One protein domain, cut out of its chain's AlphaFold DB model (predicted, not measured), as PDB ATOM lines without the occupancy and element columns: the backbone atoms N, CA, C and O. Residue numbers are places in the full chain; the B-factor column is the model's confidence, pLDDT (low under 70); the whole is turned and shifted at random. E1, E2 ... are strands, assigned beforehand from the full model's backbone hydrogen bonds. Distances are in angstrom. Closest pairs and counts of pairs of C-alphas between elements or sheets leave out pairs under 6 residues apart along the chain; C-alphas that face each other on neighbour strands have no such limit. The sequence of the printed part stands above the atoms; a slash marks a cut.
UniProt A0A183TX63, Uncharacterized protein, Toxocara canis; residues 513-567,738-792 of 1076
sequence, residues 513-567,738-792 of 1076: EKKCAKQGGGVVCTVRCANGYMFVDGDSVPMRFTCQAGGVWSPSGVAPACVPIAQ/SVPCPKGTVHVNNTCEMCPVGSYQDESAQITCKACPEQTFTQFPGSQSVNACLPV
ATOM      1  N   GLU A 513     -17.067 -35.917  37.294       81.62
ATOM      2  CA  GLU A 513     -16.330 -36.142  36.053       81.62
ATOM      3  C   GLU A 513     -15.505 -34.906  35.674       81.62
ATOM      4  O   GLU A 513     -16.057 -33.832  35.414       81.62
ATOM      5  N   LYS A 514     -14.178 -35.061  35.568       84.50
ATOM      6  CA  LYS A 514     -13.257 -34.001  35.128       84.50
ATOM      7  C   LYS A 514     -12.701 -34.248  33.725       84.50
ATOM      8  O   LYS A 514     -12.270 -35.347  33.391       84.50
ATOM      9  N   LYS A 515     -12.665 -33.197  32.899       83.50
ATOM     10  CA  LYS A 515     -12.028 -33.181  31.569       83.50
ATOM     11  C   LYS A 515     -11.037 -32.030  31.483       83.50
ATOM     12  O   LYS A 515     -11.452 -30.871  31.484       83.50
ATOM     13  N   CYS A 516      -9.750 -32.355  31.393       83.56
ATOM     14  CA  CYS A 516      -8.653 -31.388  31.385       83.56
ATOM     15  C   CYS A 516      -7.941 -31.330  30.026       83.56
ATOM     16  O   CYS A 516      -7.753 -32.356  29.377       83.56
ATOM     17  N   ALA A 517      -7.517 -30.136  29.609       82.31
ATOM     18  CA  ALA A 517      -6.740 -29.898  28.394       82.31
ATOM     19  C   ALA A 517      -5.575 -28.929  28.668       82.31
ATOM     20  O   ALA A 517      -5.742 -27.933  29.374       82.31
ATOM     21  N   LYS A 518      -4.399 -29.201  28.086       76.62
ATOM     22  CA  LYS A 518      -3.239 -28.290  28.113       76.62
ATOM     23  C   LYS A 518      -3.447 -27.178  27.074       76.62
ATOM     24  O   LYS A 518      -3.554 -27.468  25.886       76.62
ATOM     25  N   GLN A 519      -3.504 -25.916  27.499       73.25
ATOM     26  CA  GLN A 519      -3.616 -24.745  26.617       73.25
ATOM     27  C   GLN A 519      -2.568 -23.693  27.019       73.25
ATOM     28  O   GLN A 519      -2.602 -23.187  28.135       73.25
ATOM     29  N   GLY A 520      -1.637 -23.362  26.113       57.69
ATOM     30  CA  GLY A 520      -0.741 -22.199  26.236       57.69
ATOM     31  C   GLY A 520       0.135 -22.140  27.498       57.69
ATOM     32  O   GLY A 520       0.234 -21.081  28.103       57.69
ATOM     33  N   GLY A 521       0.742 -23.257  27.916       65.50
ATOM     34  CA  GLY A 521       1.601 -23.304  29.114       65.50
ATOM     35  C   GLY A 521       0.851 -23.449  30.448       65.50
ATOM     36  O   GLY A 521       1.480 -23.390  31.498       65.50
ATOM     37  N   GLY A 522      -0.469 -23.665  30.416       74.00
ATOM     38  CA  GLY A 522      -1.301 -23.974  31.581       74.00
ATOM     39  C   GLY A 522      -2.287 -25.124  31.329       74.00
ATOM     40  O   GLY A 522      -2.430 -25.608  30.199       74.00
ATOM     41  N   VAL A 523      -2.981 -25.567  32.380       83.50
ATOM     42  CA  VAL A 523      -4.005 -26.627  32.318       83.50
ATOM     43  C   VAL A 523      -5.382 -26.048  32.605       83.50
ATOM     44  O   VAL A 523      -5.576 -25.313  33.571       83.50
ATOM     45  N   VAL A 524      -6.347 -26.385  31.752       86.19
ATOM     46  CA  VAL A 524      -7.750 -25.986  31.889       86.19
ATOM     47  C   VAL A 524      -8.594 -27.236  32.101       86.19
ATOM     48  O   VAL A 524      -8.624 -28.103  31.231       86.19
ATOM     49  N   CYS A 525      -9.300 -27.318  33.226       85.81
ATOM     50  CA  CYS A 525     -10.176 -28.432  33.580       85.81
ATOM     51  C   CYS A 525     -11.644 -27.997  33.617       85.81
ATOM     52  O   CYS A 525     -11.970 -26.901  34.074       85.81
ATOM     53  N   THR A 526     -12.536 -28.863  33.138       85.94
ATOM     54  CA  THR A 526     -13.995 -28.697  33.220       85.94
ATOM     55  C   THR A 526     -14.616 -29.851  34.001       85.94
ATOM     56  O   THR A 526     -14.223 -30.996  33.773       85.94
ATOM     57  N   VAL A 527     -15.552 -29.561  34.910       85.69
ATOM     58  CA  VAL A 527     -16.137 -30.541  35.852       85.69
ATOM     59  C   VAL A 527     -17.651 -30.709  35.666       85.69
ATOM     60  O   VAL A 527     -18.329 -29.755  35.282       85.69
ATOM     61  N   ARG A 528     -18.180 -31.923  35.889       83.44
ATOM     62  CA  ARG A 528     -19.605 -32.306  35.725       83.44
ATOM     63  C   ARG A 528     -19.996 -33.379  36.755       83.44
ATOM     64  O   ARG A 528     -19.130 -34.150  37.136       83.44
ATOM     65  N   CYS A 529     -21.263 -33.486  37.165       79.69
ATOM     66  CA  CYS A 529     -21.717 -34.611  38.004       79.69
ATOM     67  C   CYS A 529     -22.003 -35.871  37.176       79.69
ATOM     68  O   CYS A 529     -22.516 -35.773  36.059       79.69
ATOM     69  N   ALA A 530     -21.703 -37.041  37.745       79.44
ATOM     70  CA  ALA A 530     -22.069 -38.340  37.185       79.44
ATOM     71  C   ALA A 530     -23.603 -38.540  37.136       79.44
ATOM     72  O   ALA A 530     -24.358 -37.921  37.888       79.44
ATOM     73  N   ASN A 531     -24.080 -39.427  36.255       75.44
ATOM     74  CA  ASN A 531     -25.513 -39.709  36.086       75.44
ATOM     75  C   ASN A 531     -26.176 -40.151  37.406       75.44
ATOM     76  O   ASN A 531     -25.704 -41.082  38.053       75.44
ATOM     77  N   GLY A 532     -27.298 -39.519  37.774       65.62
ATOM     78  CA  GLY A 532     -28.009 -39.769  39.039       65.62
ATOM     79  C   GLY A 532     -27.607 -38.844  40.196       65.62
ATOM     80  O   GLY A 532     -28.204 -38.935  41.268       65.62
ATOM     81  N   TYR A 533     -26.652 -37.935  39.966       72.38
ATOM     82  CA  TYR A 533     -26.169 -36.960  40.941       72.38
ATOM     83  C   TYR A 533     -26.285 -35.520  40.412       72.38
ATOM     84  O   TYR A 533     -26.241 -35.284  39.203       72.38
ATOM     85  N   MET A 534     -26.408 -34.538  41.308       69.69
ATOM     86  CA  MET A 534     -26.476 -33.109  40.966       69.69
ATOM     87  C   MET A 534     -25.667 -32.232  41.933       69.69
ATOM     88  O   MET A 534     -25.355 -32.655  43.044       69.69
ATOM     89  N   PHE A 535     -25.323 -31.006  41.518       76.06
ATOM     90  CA  PHE A 535     -24.758 -29.987  42.412       76.06
ATOM     91  C   PHE A 535     -25.874 -29.321  43.228       76.06
ATOM     92  O   PHE A 535     -26.932 -29.019  42.674       76.06
ATOM     93  N   VAL A 536     -25.627 -29.048  44.514       66.00
ATOM     94  CA  VAL A 536     -26.627 -28.473  45.441       66.00
ATOM     95  C   VAL A 536     -27.081 -27.064  45.031       66.00
ATOM     96  O   VAL A 536     -28.270 -26.770  45.106       66.00
ATOM     97  N   ASP A 537     -26.178 -26.236  44.496       64.69
ATOM     98  CA  ASP A 537     -26.471 -24.838  44.130       64.69
ATOM     99  C   ASP A 537     -26.676 -24.596  42.615       64.69
ATOM    100  O   ASP A 537     -26.669 -23.448  42.148       64.69
ATOM    101  N   GLY A 538     -26.860 -25.663  41.824       63.38
ATOM    102  CA  GLY A 538     -27.179 -25.580  40.390       63.38
ATOM    103  C   GLY A 538     -26.218 -24.705  39.561       63.38
ATOM    104  O   GLY A 538     -25.013 -24.949  39.532       63.38
ATOM    105  N   ASP A 539     -26.758 -23.688  38.870       55.69
ATOM    106  CA  ASP A 539     -26.065 -22.818  37.892       55.69
ATOM    107  C   ASP A 539     -25.024 -21.846  38.490       55.69
ATOM    108  O   ASP A 539     -24.319 -21.157  37.752       55.69
ATOM    109  N   SER A 540     -24.916 -21.754  39.820       59.97
ATOM    110  CA  SER A 540     -24.001 -20.818  40.501       59.97
ATOM    111  C   SER A 540     -22.581 -21.368  40.718       59.97
ATOM    112  O   SER A 540     -21.701 -20.664  41.216       59.97
ATOM    113  N   VAL A 541     -22.337 -22.615  40.311       67.25
ATOM    114  CA  VAL A 541     -21.100 -23.350  40.579       67.25
ATOM    115  C   VAL A 541     -20.082 -23.171  39.436       67.25
ATOM    116  O   VAL A 541     -20.423 -23.398  38.271       67.25
ATOM    117  N   PRO A 542     -18.812 -22.804  39.710       69.69
ATOM    118  CA  PRO A 542     -17.803 -22.652  38.664       69.69
ATOM    119  C   PRO A 542     -17.475 -24.004  38.013       69.69
ATOM    120  O   PRO A 542     -16.900 -24.891  38.635       69.69
ATOM    121  N   MET A 543     -17.805 -24.152  36.727       78.19
ATOM    122  CA  MET A 543     -17.573 -25.392  35.968       78.19
ATOM    123  C   MET A 543     -16.195 -25.460  35.286       78.19
ATOM    124  O   MET A 543     -15.858 -26.486  34.694       78.19
ATOM    125  N   ARG A 544     -15.406 -24.374  35.317       85.25
ATOM    126  CA  ARG A 544     -14.125 -24.237  34.601       85.25
ATOM    127  C   ARG A 544     -13.019 -23.750  35.541       85.25
ATOM    128  O   ARG A 544     -13.158 -22.690  36.141       85.25
ATOM    129  N   PHE A 545     -11.917 -24.496  35.589       86.12
ATOM    130  CA  PHE A 545     -10.749 -24.256  36.442       86.12
ATOM    131  C   PHE A 545      -9.494 -24.092  35.584       86.12
ATOM    132  O   PHE A 545      -9.296 -24.846  34.628       86.12
ATOM    133  N   THR A 546      -8.646 -23.116  35.905       86.19
ATOM    134  CA  THR A 546      -7.422 -22.818  35.141       86.19
ATOM    135  C   THR A 546      -6.201 -22.741  36.049       86.19
ATOM    136  O   THR A 546      -6.251 -22.046  37.062       86.19
ATOM    137  N   CYS A 547      -5.107 -23.392  35.653       82.38
ATOM    138  CA  CYS A 547      -3.804 -23.339  36.320       82.38
ATOM    139  C   CYS A 547      -2.745 -22.804  35.348       82.38
ATOM    140  O   CYS A 547      -2.599 -23.339  34.247       82.38
ATOM    141  N   GLN A 548      -2.042 -21.734  35.729       80.25
ATOM    142  CA  GLN A 548      -0.979 -21.082  34.941       80.25
ATOM    143  C   GLN A 548       0.392 -21.253  35.621       80.25
ATOM    144  O   GLN A 548       0.470 -21.820  36.705       80.25
ATOM    145  N   ALA A 549       1.467 -20.730  35.016       61.69
ATOM    146  CA  ALA A 549       2.872 -20.905  35.425       61.69
ATOM    147  C   ALA A 549       3.221 -20.570  36.899       61.69
ATOM    148  O   ALA A 549       4.314 -20.897  37.342       61.69
ATOM    149  N   GLY A 550       2.307 -19.962  37.664       59.28
ATOM    150  CA  GLY A 550       2.423 -19.770  39.115       59.28
ATOM    151  C   GLY A 550       1.970 -20.961  39.975       59.28
ATOM    152  O   GLY A 550       1.963 -20.836  41.191       59.28
ATOM    153  N   GLY A 551       1.548 -22.087  39.387       67.44
ATOM    154  CA  GLY A 551       1.233 -23.326  40.120       67.44
ATOM    155  C   GLY A 551      -0.108 -23.347  40.867       67.44
ATOM    156  O   GLY A 551      -0.469 -24.377  41.428       67.44
ATOM    157  N   VAL A 552      -0.862 -22.241  40.862       73.88
ATOM    158  CA  VAL A 552      -2.112 -22.084  41.622       73.88
ATOM    159  C   VAL A 552      -3.339 -22.206  40.715       73.88
ATOM    160  O   VAL A 552      -3.431 -21.556  39.670       73.88
ATOM    161  N   TRP A 553      -4.310 -23.019  41.135       81.25
ATOM    162  CA  TRP A 553      -5.610 -23.156  40.481       81.25
ATOM    163  C   TRP A 553      -6.534 -21.974  40.793       81.25
ATOM    164  O   TRP A 553      -6.681 -21.570  41.943       81.25
ATOM    165  N   SER A 554      -7.214 -21.460  39.768       80.88
ATOM    166  CA  SER A 554      -8.250 -20.426  39.884       80.88
ATOM    167  C   SER A 554      -9.586 -20.950  39.331       80.88
ATOM    168  O   SER A 554      -9.568 -21.590  38.271       80.88
ATOM    169  N   PRO A 555     -10.742 -20.719  39.995       77.12
ATOM    170  CA  PRO A 555     -10.943 -19.894  41.202       77.12
ATOM    171  C   PRO A 555     -10.565 -20.569  42.538       77.12
ATOM    172  O   PRO A 555     -10.428 -19.874  43.538       77.12
ATOM    173  N   SER A 556     -10.403 -21.895  42.569       78.69
ATOM    174  CA  SER A 556      -9.960 -22.678  43.738       78.69
ATOM    175  C   SER A 556      -9.248 -23.955  43.275       78.69
ATOM    176  O   SER A 556      -9.490 -24.418  42.160       78.69
ATOM    177  N   GLY A 557      -8.400 -24.548  44.122       77.31
ATOM    178  CA  GLY A 557      -7.792 -25.872  43.903       77.31
ATOM    179  C   GLY A 557      -8.700 -27.067  44.213       77.31
ATOM    180  O   GLY A 557      -8.283 -28.210  44.027       77.31
ATOM    181  N   VAL A 558      -9.932 -26.820  44.667       81.38
ATOM    182  CA  VAL A 558     -10.917 -27.857  45.009       81.38
ATOM    183  C   VAL A 558     -12.194 -27.644  44.199       81.38
ATOM    184  O   VAL A 558     -12.781 -26.560  44.227       81.38
ATOM    185  N   ALA A 559     -12.629 -28.676  43.476       82.31
ATOM    186  CA  ALA A 559     -13.876 -28.671  42.722       82.31
ATOM    187  C   ALA A 559     -15.043 -29.189  43.587       82.31
ATOM    188  O   ALA A 559     -14.866 -30.180  44.288       82.31
ATOM    189  N   PRO A 560     -16.235 -28.575  43.533       81.06
ATOM    190  CA  PRO A 560     -17.383 -28.947  44.371       81.06
ATOM    191  C   PRO A 560     -17.898 -30.378  44.135       81.06
ATOM    192  O   PRO A 560     -17.795 -30.908  43.031       81.06
ATOM    193  N   ALA A 561     -18.458 -30.991  45.184       80.06
ATOM    194  CA  ALA A 561     -18.947 -32.374  45.196       80.06
ATOM    195  C   ALA A 561     -20.437 -32.502  44.792       80.06
ATOM    196  O   ALA A 561     -21.194 -31.531  44.850       80.06
ATOM    197  N   CYS A 562     -20.859 -33.708  44.384       80.19
ATOM    198  CA  CYS A 562     -22.212 -34.011  43.880       80.19
ATOM    199  C   CYS A 562     -23.038 -34.863  44.867       80.19
ATOM    200  O   CYS A 562     -22.482 -35.713  45.560       80.19
ATOM    201  N   VAL A 563     -24.369 -34.691  44.884       70.88
ATOM    202  CA  VAL A 563     -25.324 -35.392  45.780       70.88
ATOM    203  C   VAL A 563     -26.368 -36.233  45.009       70.88
ATOM    204  O   VAL A 563     -26.668 -35.880  43.867       70.88
ATOM    205  N   PRO A 564     -26.917 -37.331  45.581       64.75
ATOM    206  CA  PRO A 564     -27.891 -38.229  44.924       64.75
ATOM    207  C   PRO A 564     -29.359 -37.723  44.947       64.75
ATOM    208  O   PRO A 564     -29.716 -36.900  45.783       64.75
ATOM    209  N   ILE A 565     -30.226 -38.252  44.063       60.75
ATOM    210  CA  ILE A 565     -31.666 -37.897  43.908       60.75
ATOM    211  C   ILE A 565     -32.587 -38.972  44.568       60.75
ATOM    212  O   ILE A 565     -32.442 -40.145  44.233       60.75
ATOM    213  N   ALA A 566     -33.545 -38.622  45.456       48.91
ATOM    214  CA  ALA A 566     -34.377 -39.571  46.257       48.91
ATOM    215  C   ALA A 566     -35.760 -39.981  45.643       48.91
ATOM    216  O   ALA A 566     -36.319 -39.218  44.852       48.91
ATOM    217  N   GLN A 567     -36.319 -41.169  45.995       52.94
ATOM    218  CA  GLN A 567     -37.574 -41.779  45.450       52.94
ATOM    219  C   GLN A 567     -38.403 -42.643  46.477       52.94
ATOM    220  O   GLN A 567     -38.319 -43.867  46.419       52.94
ATOM    221  N   SER A 738     -33.883 -29.976  53.017       45.91
ATOM    222  CA  SER A 738     -32.648 -30.600  53.491       45.91
ATOM    223  C   SER A 738     -32.065 -31.582  52.470       45.91
ATOM    224  O   SER A 738     -32.211 -32.798  52.574       45.91
ATOM    225  N   VAL A 739     -31.356 -31.048  51.479       54.31
ATOM    226  CA  VAL A 739     -30.351 -31.815  50.739       54.31
ATOM    227  C   VAL A 739     -29.164 -32.042  51.687       54.31
ATOM    228  O   VAL A 739     -28.697 -31.073  52.293       54.31
ATOM    229  N   PRO A 740     -28.662 -33.280  51.869       61.28
ATOM    230  CA  PRO A 740     -27.480 -33.506  52.691       61.28
ATOM    231  C   PRO A 740     -26.311 -32.709  52.113       61.28
ATOM    232  O   PRO A 740     -25.994 -32.848  50.931       61.28
ATOM    233  N   CYS A 741     -25.682 -31.862  52.933       73.44
ATOM    234  CA  CYS A 741     -24.582 -31.035  52.458       73.44
ATOM    235  C   CYS A 741     -23.458 -31.911  51.872       73.44
ATOM    236  O   CYS A 741     -23.101 -32.932  52.478       73.44
ATOM    237  N   PRO A 742     -22.940 -31.563  50.678       76.38
ATOM    238  CA  PRO A 742     -21.912 -32.333  49.996       76.38
ATOM    239  C   PRO A 742     -20.592 -32.275  50.771       76.38
ATOM    240  O   PRO A 742     -20.376 -31.386  51.602       76.38
ATOM    241  N   LYS A 743     -19.676 -33.203  50.476       84.75
ATOM    242  CA  LYS A 743     -18.327 -33.197  51.060       84.75
ATOM    243  C   LYS A 743     -17.650 -31.834  50.866       84.75
ATOM    244  O   LYS A 743     -17.831 -31.174  49.842       84.75
ATOM    245  N   GLY A 744     -16.870 -31.417  51.859       80.56
ATOM    246  CA  GLY A 744     -16.248 -30.092  51.929       80.56
ATOM    247  C   GLY A 744     -17.174 -28.967  52.406       80.56
ATOM    248  O   GLY A 744     -16.707 -27.840  52.560       80.56
ATOM    249  N   THR A 745     -18.454 -29.245  52.677       83.62
ATOM    250  CA  THR A 745     -19.405 -28.270  53.231       83.62
ATOM    251  C   THR A 745     -20.069 -28.787  54.505       83.62
ATOM    252  O   THR A 745     -20.118 -29.992  54.746       83.62
ATOM    253  N   VAL A 746     -20.575 -27.872  55.327       81.31
ATOM    254  CA  VAL A 746     -21.307 -28.164  56.562       81.31
ATOM    255  C   VAL A 746     -22.650 -27.453  56.575       81.31
ATOM    256  O   VAL A 746     -22.811 -26.376  56.002       81.31
ATOM    257  N   HIS A 747     -23.626 -28.068  57.236       73.06
ATOM    258  CA  HIS A 747     -24.972 -27.517  57.331       73.06
ATOM    259  C   HIS A 747     -25.056 -26.415  58.400       73.06
ATOM    260  O   HIS A 747     -25.062 -26.705  59.599       73.06
ATOM    261  N   VAL A 748     -25.176 -25.154  57.970       71.19
ATOM    262  CA  VAL A 748     -25.304 -23.971  58.840       71.19
ATOM    263  C   VAL A 748     -26.532 -23.167  58.403       71.19
ATOM    264  O   VAL A 748     -26.625 -22.743  57.256       71.19
ATOM    265  N   ASN A 749     -27.500 -22.961  59.304       62.09
ATOM    266  CA  ASN A 749     -28.700 -22.139  59.066       62.09
ATOM    267  C   ASN A 749     -29.439 -22.428  57.737       62.09
ATOM    268  O   ASN A 749     -29.782 -21.498  57.007       62.09
ATOM    269  N   ASN A 750     -29.724 -23.702  57.430       59.62
ATOM    270  CA  ASN A 750     -30.438 -24.119  56.209       59.62
ATOM    271  C   ASN A 750     -29.691 -23.830  54.886       59.62
ATOM    272  O   ASN A 750     -30.294 -23.843  53.810       59.62
ATOM    273  N   THR A 751     -28.377 -23.603  54.954       67.38
ATOM    274  CA  THR A 751     -27.472 -23.446  53.807       67.38
ATOM    275  C   THR A 751     -26.213 -24.292  54.003       67.38
ATOM    276  O   THR A 751     -25.785 -24.523  55.135       67.38
ATOM    277  N   CYS A 752     -25.616 -24.780  52.916       75.06
ATOM    278  CA  CYS A 752     -24.354 -25.517  52.983       75.06
ATOM    279  C   CYS A 752     -23.184 -24.535  52.855       75.06
ATOM    280  O   CYS A 752     -22.942 -23.987  51.782       75.06
ATOM    281  N   GLU A 753     -22.463 -24.302  53.951       81.94
ATOM    282  CA  GLU A 753     -21.283 -23.433  53.969       81.94
ATOM    283  C   GLU A 753     -20.004 -24.248  53.754       81.94
ATOM    284  O   GLU A 753     -19.876 -25.368  54.246       81.94
ATOM    285  N   MET A 754     -19.035 -23.702  53.016       82.19
ATOM    286  CA  MET A 754     -17.745 -24.362  52.785       82.19
ATOM    287  C   MET A 754     -16.917 -24.435  54.068       82.19
ATOM    288  O   MET A 754     -16.855 -23.470  54.828       82.19
ATOM    289  N   CYS A 755     -16.200 -25.544  54.267       87.00
ATOM    290  CA  CYS A 755     -15.267 -25.653  55.382       87.00
ATOM    291  C   CYS A 755     -14.178 -24.572  55.308       87.00
ATOM    292  O   CYS A 755     -13.597 -24.382  54.232       87.00
ATOM    293  N   PRO A 756     -13.884 -23.864  56.416       87.31
ATOM    294  CA  PRO A 756     -12.861 -22.827  56.438       87.31
ATOM    295  C   PRO A 756     -11.459 -23.412  56.214       87.31
ATOM    296  O   PRO A 756     -11.213 -24.598  56.445       87.31
ATOM    297  N   VAL A 757     -10.520 -22.562  55.789       85.38
ATOM    298  CA  VAL A 757      -9.095 -22.928  55.676       85.38
ATOM    299  C   VAL A 757      -8.562 -23.486  57.002       85.38
ATOM    300  O   VAL A 757      -8.978 -23.056  58.077       85.38
ATOM    301  N   GLY A 758      -7.670 -24.471  56.932       83.25
ATOM    302  CA  GLY A 758      -7.214 -25.262  58.082       83.25
ATOM    303  C   GLY A 758      -8.155 -26.403  58.501       83.25
ATOM    304  O   GLY A 758      -7.866 -27.103  59.472       83.25
ATOM    305  N   SER A 759      -9.267 -26.615  57.789       87.56
ATOM    306  CA  SER A 759     -10.210 -27.713  58.037       87.56
ATOM    307  C   SER A 759     -10.655 -28.404  56.743       87.56
ATOM    308  O   SER A 759     -10.515 -27.848  55.648       87.56
ATOM    309  N   TYR A 760     -11.173 -29.625  56.865       88.69
ATOM    310  CA  TYR A 760     -11.706 -30.440  55.774       88.69
ATOM    311  C   TYR A 760     -12.976 -31.190  56.208       88.69
ATOM    312  O   TYR A 760     -13.268 -31.323  57.397       88.69
ATOM    313  N   GLN A 761     -13.746 -31.684  55.240       88.25
ATOM    314  CA  GLN A 761     -14.889 -32.561  55.489       88.25
ATOM    315  C   GLN A 761     -15.001 -33.615  54.386       88.25
ATOM    316  O   GLN A 761     -15.231 -33.289  53.224       88.25
ATOM    317  N   ASP A 762     -14.840 -34.875  54.763       85.00
ATOM    318  CA  ASP A 762     -14.772 -36.057  53.900       85.00
ATOM    319  C   ASP A 762     -16.073 -36.876  53.858       85.00
ATOM    320  O   ASP A 762     -16.220 -37.760  53.006       85.00
ATOM    321  N   GLU A 763     -17.044 -36.554  54.714       80.94
ATOM    322  CA  GLU A 763     -18.364 -37.186  54.784       80.94
ATOM    323  C   GLU A 763     -19.491 -36.208  54.398       80.94
ATOM    324  O   GLU A 763     -19.414 -35.004  54.639       80.94
ATOM    325  N   SER A 764     -20.561 -36.726  53.787       75.12
ATOM    326  CA  SER A 764     -21.773 -35.953  53.476       75.12
ATOM    327  C   SER A 764     -22.686 -35.816  54.700       75.12
ATOM    328  O   SER A 764     -22.689 -36.697  55.555       75.12
ATOM    329  N   ALA A 765     -23.531 -34.778  54.736       68.62
ATOM    330  CA  ALA A 765     -24.536 -34.540  55.789       68.62
ATOM    331  C   ALA A 765     -23.979 -34.220  57.195       68.62
ATOM    332  O   ALA A 765     -24.662 -34.422  58.198       68.62
ATOM    333  N   GLN A 766     -22.756 -33.697  57.277       76.81
ATOM    334  CA  GLN A 766     -22.117 -33.333  58.543       76.81
ATOM    335  C   GLN A 766     -22.400 -31.875  58.955       76.81
ATOM    336  O   GLN A 766     -22.641 -30.998  58.122       76.81
ATOM    337  N   ILE A 767     -22.349 -31.608  60.265       77.06
ATOM    338  CA  ILE A 767     -22.634 -30.287  60.867       77.06
ATOM    339  C   ILE A 767     -21.376 -29.515  61.306       77.06
ATOM    340  O   ILE A 767     -21.463 -28.337  61.635       77.06
ATOM    341  N   THR A 768     -20.200 -30.150  61.301       82.94
ATOM    342  CA  THR A 768     -18.922 -29.550  61.732       82.94
ATOM    343  C   THR A 768     -17.764 -30.016  60.851       82.94
ATOM    344  O   THR A 768     -17.735 -31.181  60.462       82.94
ATOM    345  N   CYS A 769     -16.796 -29.145  60.555       86.69
ATOM    346  CA  CYS A 769     -15.594 -29.502  59.787       86.69
ATOM    347  C   CYS A 769     -14.528 -30.150  60.684       86.69
ATOM    348  O   CYS A 769     -14.353 -29.744  61.834       86.69
ATOM    349  N   LYS A 770     -13.793 -31.133  60.151       88.19
ATOM    350  CA  LYS A 770     -12.646 -31.774  60.814       88.19
ATOM    351  C   LYS A 770     -11.415 -30.867  60.663       88.19
ATOM    352  O   LYS A 770     -11.144 -30.371  59.572       88.19
ATOM    353  N   ALA A 771     -10.672 -30.616  61.739       86.25
ATOM    354  CA  ALA A 771      -9.433 -29.836  61.671       86.25
ATOM    355  C   ALA A 771      -8.316 -30.633  60.973       86.25
ATOM    356  O   ALA A 771      -8.271 -31.861  61.084       86.25
ATOM    357  N   CYS A 772      -7.415 -29.945  60.267       85.69
ATOM    358  CA  CYS A 772      -6.224 -30.588  59.713       85.69
ATOM    359  C   CYS A 772      -5.312 -31.152  60.827       85.69
ATOM    360  O   CYS A 772      -5.240 -30.557  61.907       85.69
ATOM    361  N   PRO A 773      -4.615 -32.279  60.582       82.75
ATOM    362  CA  PRO A 773      -3.598 -32.818  61.488       82.75
ATOM    363  C   PRO A 773      -2.498 -31.804  61.852       82.75
ATOM    364  O   PRO A 773      -2.269 -30.833  61.126       82.75
ATOM    365  N   GLU A 774      -1.778 -32.037  62.955       79.38
ATOM    366  CA  GLU A 774      -0.675 -31.159  63.377       79.38
ATOM    367  C   GLU A 774       0.351 -30.935  62.250       79.38
ATOM    368  O   GLU A 774       0.683 -31.850  61.501       79.38
ATOM    369  N   GLN A 775       0.853 -29.700  62.131       76.19
ATOM    370  CA  GLN A 775       1.771 -29.258  61.066       76.19
ATOM    371  C   GLN A 775       1.231 -29.377  59.628       76.19
ATOM    372  O   GLN A 775       2.015 -29.341  58.678       76.19
ATOM    373  N   THR A 776      -0.087 -29.440  59.439       83.62
ATOM    374  CA  THR A 776      -0.710 -29.402  58.108       83.62
ATOM    375  C   THR A 776      -1.817 -28.346  58.022       83.62
ATOM    376  O   THR A 776      -2.382 -27.929  59.035       83.62
ATOM    377  N   PHE A 777      -2.109 -27.859  56.815       85.38
ATOM    378  CA  PHE A 777      -3.025 -26.749  56.577       85.38
ATOM    379  C   PHE A 777      -3.626 -26.777  55.165       85.38
ATOM    380  O   PHE A 777      -2.926 -27.019  54.185       85.38
ATOM    381  N   THR A 778      -4.924 -26.493  55.032       84.62
ATOM    382  CA  THR A 778      -5.588 -26.375  53.722       84.62
ATOM    383  C   THR A 778      -5.489 -24.948  53.183       84.62
ATOM    384  O   THR A 778      -5.855 -23.987  53.858       84.62
ATOM    385  N   GLN A 779      -5.023 -24.797  51.939       76.88
ATOM    386  CA  GLN A 779      -4.865 -23.488  51.287       76.88
ATOM    387  C   GLN A 779      -6.209 -22.849  50.892       76.88
ATOM    388  O   GLN A 779      -6.329 -21.623  50.883       76.88
ATOM    389  N   PHE A 780      -7.216 -23.670  50.573       81.00
ATOM    390  CA  PHE A 780      -8.517 -23.228  50.067       81.00
ATOM    391  C   PHE A 780      -9.678 -23.736  50.936       81.00
ATOM    392  O   PHE A 780      -9.610 -24.857  51.457       81.00
ATOM    393  N   PRO A 781     -10.761 -22.946  51.070       82.81
ATOM    394  CA  PRO A 781     -11.984 -23.405  51.714       82.81
ATOM    395  C   PRO A 781     -12.665 -24.495  50.874       82.81
ATOM    396  O   PRO A 781     -12.463 -24.588  49.663       82.81
ATOM    397  N   GLY A 782     -13.494 -25.316  51.517       81.94
ATOM    398  CA  GLY A 782     -14.247 -26.373  50.837       81.94
ATOM    399  C   GLY A 782     -13.482 -27.687  50.649       81.94
ATOM    400  O   GLY A 782     -13.843 -28.488  49.791       81.94
ATOM    401  N   SER A 783     -12.413 -27.909  51.419       87.12
ATOM    402  CA  SER A 783     -11.559 -29.100  51.313       87.12
ATOM    403  C   SER A 783     -12.316 -30.399  51.632       87.12
ATOM    404  O   SER A 783     -12.941 -30.523  52.682       87.12
ATOM    405  N   GLN A 784     -12.238 -31.382  50.726       84.06
ATOM    406  CA  GLN A 784     -13.063 -32.607  50.734       84.06
ATOM    407  C   GLN A 784     -12.381 -33.844  51.336       84.06
ATOM    408  O   GLN A 784     -12.977 -34.912  51.398       84.06
ATOM    409  N   SER A 785     -11.104 -33.748  51.700       82.12
ATOM    410  CA  SER A 785     -10.309 -34.878  52.184       82.12
ATOM    411  C   SER A 785      -9.143 -34.382  53.028       82.12
ATOM    412  O   SER A 785      -8.654 -33.271  52.815       82.12
ATOM    413  N   VAL A 786      -8.664 -35.233  53.938       80.56
ATOM    414  CA  VAL A 786      -7.448 -35.000  54.729       80.56
ATOM    415  C   VAL A 786      -6.213 -34.790  53.846       80.56
ATOM    416  O   VAL A 786      -5.335 -34.017  54.206       80.56
ATOM    417  N   ASN A 787      -6.183 -35.370  52.640       76.62
ATOM    418  CA  ASN A 787      -5.080 -35.201  51.682       76.62
ATOM    419  C   ASN A 787      -4.966 -33.764  51.138       76.62
ATOM    420  O   ASN A 787      -3.984 -33.429  50.484       76.62
ATOM    421  N   ALA A 788      -5.973 -32.917  51.377       78.06
ATOM    422  CA  ALA A 788      -5.917 -31.492  51.065       78.06
ATOM    423  C   ALA A 788      -5.147 -30.679  52.126       78.06
ATOM    424  O   ALA A 788      -4.843 -29.508  51.891       78.06
ATOM    425  N   CYS A 789      -4.857 -31.266  53.293       84.00
ATOM    426  CA  CYS A 789      -4.052 -30.647  54.338       84.00
ATOM    427  C   CYS A 789      -2.567 -30.743  53.959       84.00
ATOM    428  O   CYS A 789      -1.956 -31.801  54.061       84.00
ATOM    429  N   LEU A 790      -1.997 -29.626  53.510       83.56
ATOM    430  CA  LEU A 790      -0.610 -29.528  53.059       83.56
ATOM    431  C   LEU A 790       0.329 -29.192  54.225       83.56
ATOM    432  O   LEU A 790      -0.062 -28.442  55.118       83.56
ATOM    433  N   PRO A 791       1.572 -29.687  54.231       82.69
ATOM    434  CA  PRO A 791       2.507 -29.448  55.325       82.69
ATOM    435  C   PRO A 791       2.946 -27.976  55.418       82.69
ATOM    436  O   PRO A 791       3.273 -27.342  54.408       82.69
ATOM    437  N   VAL A 792       2.968 -27.434  56.642       87.00
ATOM    438  CA  VAL A 792       3.397 -26.051  56.933       87.00
ATOM    439  C   VAL A 792       4.882 -25.963  57.281       87.00
ATOM    440  O   VAL A 792       5.474 -26.921  57.777       87.00
TER     441      VAL A 792
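What this domain is: This is residues 513 to 567 and 738 to 792 of the 1076 residues of an uncharacterized protein of Toxocara canis (UniProt A0A183TX63). There is little regular structure here: two lobes of mostly loops make a flat whole, 44 by 37 by 19 A. Residues 513 to 567 hold the slab E1 E2 E3, a meander, each strand the antiparallel neighbour of the one before; residues 738 to 792 hold the small antiparallel hairpin E4 and E5. The printed part has 110 residues, no named helix and five strands, E1 to E5 along the chain, with 27 residues: all strand, compact, radius of gyration of the C-alphas 14.8 A.

Where its parts are: Find C-alpha 513 at (-16.330, -36.142, 36.053); E1 runs 19.5 A to 519. E2, residues 522 to 529, spans 23.9 A; E3 is 544 to 547, E4 745 to 748. E5, 751 to 754, ends at (-17.745, -24.362, 52.785).

How they stand to each other: Inner strand E2 pairs with E1 at N 515 and O 526, 2.8 A, and with E3 at N 525 and O 545, 2.8 A. In E4 and E5, see N 746 and O 753, 2.8 A. E4 and E5 are apart from E1, E2 and E3.

The domain as a whole: Residues 568 to 737 are cut out, a C-alpha gap of 14.6 A. The link E2 to E3 is long, 14 residues. The pLDDT is under 70 in 25 residues, among them 536 to 542.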